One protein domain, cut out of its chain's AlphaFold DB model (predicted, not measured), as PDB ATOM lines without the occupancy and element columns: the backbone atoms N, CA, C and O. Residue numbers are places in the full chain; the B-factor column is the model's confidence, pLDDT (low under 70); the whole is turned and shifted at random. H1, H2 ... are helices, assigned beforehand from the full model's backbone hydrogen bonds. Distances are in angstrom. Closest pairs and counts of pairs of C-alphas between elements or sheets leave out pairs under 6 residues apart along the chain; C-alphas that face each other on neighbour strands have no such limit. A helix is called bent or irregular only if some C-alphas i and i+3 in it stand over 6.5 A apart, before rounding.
ATOM      1  N   PHE A 498     -21.940 -12.401 -23.013       89.75
ATOM      2  CA  PHE A 498     -23.393 -12.162 -23.048       89.75
ATOM      3  C   PHE A 498     -23.863 -11.173 -21.973       89.75
ATOM      4  O   PHE A 498     -24.788 -10.402 -22.199       89.75
ATOM      5  N   LYS A 499     -23.225 -11.168 -20.800       91.44
ATOM      6  CA  LYS A 499     -23.484 -10.195 -19.732       91.44
ATOM      7  C   LYS A 499     -23.052  -8.781 -20.135       91.44
ATOM      8  O   LYS A 499     -23.772  -7.834 -19.843       91.44
ATOM      9  N   SER A 500     -21.918  -8.631 -20.822       89.50
ATOM     10  CA  SER A 500     -21.486  -7.337 -21.367       89.50
ATOM     11  C   SER A 500     -22.441  -6.828 -22.452       89.50
ATOM     12  O   SER A 500     -22.773  -5.650 -22.461       89.50
ATOM     13  N   GLU A 501     -22.904  -7.717 -23.331       88.00
ATOM     14  CA  GLU A 501     -23.874  -7.418 -24.395       88.00
ATOM     15  C   GLU A 501     -25.245  -7.018 -23.818       88.00
ATOM     16  O   GLU A 501     -25.800  -5.986 -24.187       88.00
ATOM     17  N   ALA A 502     -25.754  -7.764 -22.831       89.50
ATOM     18  CA  ALA A 502     -27.004  -7.443 -22.140       89.50
ATOM     19  C   ALA A 502     -26.936  -6.122 -21.351       89.50
ATOM     20  O   ALA A 502     -27.913  -5.370 -21.339       89.50
ATOM     21  N   ASN A 503     -25.794  -5.819 -20.721       89.44
ATOM     22  CA  ASN A 503     -25.561  -4.517 -20.096       89.44
ATOM     23  C   ASN A 503     -25.603  -3.389 -21.137       89.44
ATOM     24  O   ASN A 503     -26.310  -2.413 -20.924       89.44
ATOM     25  N   GLN A 504     -24.924  -3.543 -22.280       89.19
ATOM     26  CA  GLN A 504     -24.905  -2.507 -23.315       89.19
ATOM     27  C   GLN A 504     -26.308  -2.239 -23.887       89.19
ATOM     28  O   GLN A 504     -26.727  -1.089 -23.937       89.19
ATOM     29  N   CYS A 505     -27.094  -3.284 -24.174       86.44
ATOM     30  CA  CYS A 505     -28.502  -3.117 -24.556       86.44
ATOM     31  C   CYS A 505     -29.348  -2.439 -23.458       86.44
ATOM     32  O   CYS A 505     -30.341  -1.783 -23.764       86.44
ATOM     33  N   THR A 506     -28.984  -2.592 -22.180       90.31
ATOM     34  CA  THR A 506     -29.657  -1.921 -21.054       90.31
ATOM     35  C   THR A 506     -29.304  -0.429 -21.003       90.31
ATOM     36  O   THR A 506     -30.195   0.401 -20.817       90.31
ATOM     37  N   ASP A 507     -28.040  -0.075 -21.242       90.19
ATOM     38  CA  ASP A 507     -27.583   1.315 -21.356       90.19
ATOM     39  C   ASP A 507     -28.206   2.016 -22.584       90.19
ATOM     40  O   ASP A 507     -28.657   3.161 -22.483       90.19
ATOM     41  N   ASP A 508     -28.331   1.314 -23.717       85.25
ATOM     42  CA  ASP A 508     -29.043   1.793 -24.911       85.25
ATOM     43  C   ASP A 508     -30.535   2.048 -24.611       85.25
ATOM     44  O   ASP A 508     -31.082   3.086 -24.992       85.25
ATOM     45  N   ILE A 509     -31.199   1.144 -23.875       85.38
ATOM     46  CA  ILE A 509     -32.598   1.307 -23.442       85.38
ATOM     47  C   ILE A 509     -32.762   2.540 -22.547       85.38
ATOM     48  O   ILE A 509     -33.668   3.337 -22.793       85.38
ATOM     49  N   TYR A 510     -31.892   2.745 -21.553       83.38
ATOM     50  CA  TYR A 510     -31.944   3.945 -20.708       83.38
ATOM     51  C   TYR A 510     -31.647   5.229 -21.492       83.38
ATOM     52  O   TYR A 510     -32.258   6.266 -21.226       83.38
ATOM     53  N   THR A 511     -30.766   5.167 -22.493       82.38
ATOM     54  CA  THR A 511     -30.463   6.301 -23.378       82.38
ATOM     55  C   THR A 511     -31.676   6.678 -24.234       82.38
ATOM     56  O   THR A 511     -32.051   7.852 -24.291       82.38
ATOM     57  N   MET A 512     -32.353   5.691 -24.832       76.56
ATOM     58  CA  MET A 512     -33.610   5.904 -25.558       76.56
ATOM     59  C   MET A 512     -34.719   6.427 -24.636       76.56
ATOM     60  O   MET A 512     -35.411   7.377 -24.995       76.56
ATOM     61  N   GLU A 513     -34.873   5.864 -23.433       77.31
ATOM     62  CA  GLU A 513     -35.865   6.323 -22.453       77.31
ATOM     63  C   GLU A 513     -35.622   7.790 -22.045       77.31
ATOM     64  O   GLU A 513     -36.569   8.569 -21.930       77.31
ATOM     65  N   GLY A 514     -34.356   8.192 -21.887       76.69
ATOM     66  CA  GLY A 514     -33.957   9.580 -21.651       76.69
ATOM     67  C   GLY A 514     -34.318  10.515 -22.809       76.69
ATOM     68  O   GLY A 514     -34.860  11.597 -22.569       76.69
ATOM     69  N   TRP A 515     -34.091  10.097 -24.058       75.31
ATOM     70  CA  TRP A 515     -34.449  10.879 -25.250       75.31
ATOM     71  C   TRP A 515     -35.970  11.026 -25.423       75.31
ATOM     72  O   TRP A 515     -36.466  12.138 -25.617       75.31
ATOM     73  N   PHE A 516     -36.741   9.946 -25.251       68.50
ATOM     74  CA  PHE A 516     -38.209  10.001 -25.283       68.50
ATOM     75  C   PHE A 516     -38.802  10.897 -24.181       68.50
ATOM     76  O   PHE A 516     -39.839  11.519 -24.398       68.50
ATOM     77  N   LYS A 517     -38.139  11.003 -23.021       71.38
ATOM     78  CA  LYS A 517     -38.531  11.896 -21.913       71.38
ATOM     79  C   LYS A 517     -38.156  13.371 -22.113       71.38
ATOM     80  O   LYS A 517     -38.594  14.187 -21.308       71.38
ATOM     81  N   THR A 518     -37.332  13.716 -23.108       67.75
ATOM     82  CA  THR A 518     -36.747  15.071 -23.238       67.75
ATOM     83  C   THR A 518     -36.947  15.740 -24.595       67.75
ATOM     84  O   THR A 518     -37.111  16.953 -24.621       67.75
ATOM     85  N   ALA A 519     -36.961  14.986 -25.698       61.66
ATOM     86  CA  ALA A 519     -37.149  15.523 -27.051       61.66
ATOM     87  C   ALA A 519     -38.220  14.758 -27.843       61.66
ATOM     88  O   ALA A 519     -39.057  15.364 -28.513       61.66
ATOM     89  N   GLY A 520     -38.262  13.426 -27.698       59.31
ATOM     90  CA  GLY A 520     -39.135  12.558 -28.494       59.31
ATOM     91  C   GLY A 520     -40.644  12.769 -28.304       59.31
ATOM     92  O   GLY A 520     -41.419  12.224 -29.085       59.31
ATOM     93  N   GLN A 521     -41.089  13.551 -27.311       60.47
ATOM     94  CA  GLN A 521     -42.483  14.009 -27.244       60.47
ATOM     95  C   GLN A 521     -42.752  15.216 -28.152       60.47
ATOM     96  O   GLN A 521     -43.713  15.163 -28.912       60.47
ATOM     97  N   GLU A 522     -41.937  16.276 -28.118       60.88
ATOM     98  CA  GLU A 522     -42.198  17.496 -28.903       60.88
ATOM     99  C   GLU A 522     -42.012  17.284 -30.407       60.88
ATOM    100  O   GLU A 522     -42.873  17.699 -31.183       60.88
ATOM    101  N   GLU A 523     -40.954  16.585 -30.835       63.88
ATOM    102  CA  GLU A 523     -40.725  16.316 -32.264       63.88
ATOM    103  C   GLU A 523     -41.851  15.459 -32.869       63.88
ATOM    104  O   GLU A 523     -42.338  15.750 -33.962       63.88
ATOM    105  N   VAL A 524     -42.333  14.447 -32.136       63.72
ATOM    106  CA  VAL A 524     -43.436  13.582 -32.589       63.72
ATOM    107  C   VAL A 524     -44.780  14.317 -32.562       63.72
ATOM    108  O   VAL A 524     -45.576  14.147 -33.485       63.72
ATOM    109  N   LEU A 525     -45.041  15.166 -31.558       61.81
ATOM    110  CA  LEU A 525     -46.274  15.958 -31.513       61.81
ATOM    111  C   LEU A 525     -46.315  17.005 -32.632       61.81
ATOM    112  O   LEU A 525     -47.358  17.181 -33.257       61.81
ATOM    113  N   ASN A 526     -45.194  17.675 -32.909       63.59
ATOM    114  CA  ASN A 526     -45.107  18.660 -33.985       63.59
ATOM    115  C   ASN A 526     -45.143  18.003 -35.370       63.59
ATOM    116  O   ASN A 526     -45.828  18.523 -36.247       63.59
ATOM    117  N   GLY A 527     -44.526  16.828 -35.552       65.50
ATOM    118  CA  GLY A 527     -44.679  16.025 -36.771       65.50
ATOM    119  C   GLY A 527     -46.140  15.648 -37.043       65.50
ATOM    120  O   GLY A 527     -46.652  15.924 -38.124       65.50
ATOM    121  N   LEU A 528     -46.847  15.117 -36.036       62.25
ATOM    122  CA  LEU A 528     -48.277  14.787 -36.140       62.25
ATOM    123  C   LEU A 528     -49.161  16.014 -36.400       62.25
ATOM    124  O   LEU A 528     -50.134  15.914 -37.142       62.25
ATOM    125  N   ARG A 529     -48.850  17.176 -35.811       62.97
ATOM    126  CA  ARG A 529     -49.584  18.424 -36.080       62.97
ATOM    127  C   ARG A 529     -49.360  18.915 -37.509       62.97
ATOM    128  O   ARG A 529     -50.327  19.288 -38.163       62.97
ATOM    129  N   LEU A 530     -48.127  18.857 -38.012       65.19
ATOM    130  CA  LEU A 530     -47.811  19.230 -39.391       65.19
ATOM    131  C   LEU A 530     -48.485  18.282 -40.403       65.19
ATOM    132  O   LEU A 530     -48.975  18.734 -41.431       65.19
ATOM    133  N   GLU A 531     -48.582  16.986 -40.091       68.00
ATOM    134  CA  GLU A 531     -49.287  15.996 -40.919       68.00
ATOM    135  C   GLU A 531     -50.824  16.153 -40.878       68.00
ATOM    136  O   GLU A 531     -51.494  15.901 -41.878       68.00
ATOM    137  N   LEU A 532     -51.393  16.605 -39.751       62.19
ATOM    138  CA  LEU A 532     -52.842  16.809 -39.582       62.19
ATOM    139  C   LEU A 532     -53.366  18.160 -40.092       62.19
ATOM    140  O   LEU A 532     -54.532  18.234 -40.479       62.19
ATOM    141  N   TYR A 533     -52.546  19.215 -40.065       62.84
ATOM    142  CA  TYR A 533     -52.961  20.593 -40.371       62.84
ATOM    143  C   TYR A 533     -52.202  21.237 -41.546       62.84
ATOM    144  O   TYR A 533     -52.624  22.281 -42.042       62.84
ATOM    145  N   GLY A 534     -51.111  20.631 -42.028       69.00
ATOM    146  CA  GLY A 534     -50.348  21.127 -43.178       69.00
ATOM    147  C   GLY A 534     -49.847  22.566 -43.004       69.00
ATOM    148  O   GLY A 534     -49.428  22.966 -41.918       69.00
ATOM    149  N   ASP A 535     -49.928  23.349 -44.082       66.00
ATOM    150  CA  ASP A 535     -49.439  24.736 -44.159       66.00
ATOM    151  C   ASP A 535     -50.201  25.737 -43.252       66.00
ATOM    152  O   ASP A 535     -49.795  26.900 -43.133       66.00
ATOM    153  N   GLU A 536     -51.301  25.311 -42.615       64.12
ATOM    154  CA  GLU A 536     -52.094  26.125 -41.679       64.12
ATOM    155  C   GLU A 536     -51.517  26.143 -40.251       64.12
ATOM    156  O   GLU A 536     -51.822  27.063 -39.491       64.12
ATOM    157  N   TYR A 537     -50.678  25.168 -39.873       66.25
ATOM    158  CA  TYR A 537     -50.025  25.115 -38.558       66.25
ATOM    159  C   TYR A 537     -48.673  25.833 -38.583       66.25
ATOM    160  O   TYR A 537     -47.795  25.489 -39.376       66.25
ATOM    161  N   ASP A 538     -48.486  26.805 -37.689       66.69
ATOM    162  CA  ASP A 538     -47.209  27.491 -37.524       66.69
ATOM    163  C   ASP A 538     -46.397  26.890 -36.371       66.69
ATOM    164  O   ASP A 538     -46.836  26.840 -35.217       66.69
ATOM    165  N   ALA A 539     -45.193  26.425 -36.697       61.94
ATOM    166  CA  ALA A 539     -44.289  25.792 -35.750       61.94
ATOM    167  C   ALA A 539     -43.596  26.796 -34.811       61.94
ATOM    168  O   ALA A 539     -43.177  26.390 -33.728       61.94
TER     169      ALA A 539
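Overview. This is residues 498 to 539 of the 549 residues of the protein "Mnd1 domain-containing protein" of Friedmanniomyces simplex (UniProt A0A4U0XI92). What is the shape? Two helices follow one another nearly end to end as a wide, open V, H1 the longer arm and H2 the other, with residues 537 to 539 folding back from H2's far end. What makes it up? The printed part has 42 residues, with H1 then H2, no named strand, and class all helix. How spread is it? It is an extended rod, radius of gyration of the C-alphas 16.2 A, spanning 51 by 15 by 8 A.

Along the chain. Where is H1? Residues 498 to 516, 26.8 A long, from C-alpha 498 at (-23.393, -12.162, -23.048). Where is H2? Residues 522 to 536, 18.3 A long, ending at C-alpha 536 (-52.094, 26.125, -41.679). It is irregular: C-alphas 532 and 535 are 9.8 A apart.

Arrangement. Do they meet? H1 and H2 are apart, joined by a tight link of 5 residues. Are their backbones whole? Every O i to N i+4 pair is within hydrogen-bond range in H1, 9 of 11 in H2.

Size, cuts and confidence. How large? The C-alphas farthest apart, Phe 498 and Glu 536, are 51.3 A apart; the printed part has no cut. Where is confidence low? Residue 516 and residues 518 to 539 are under 70.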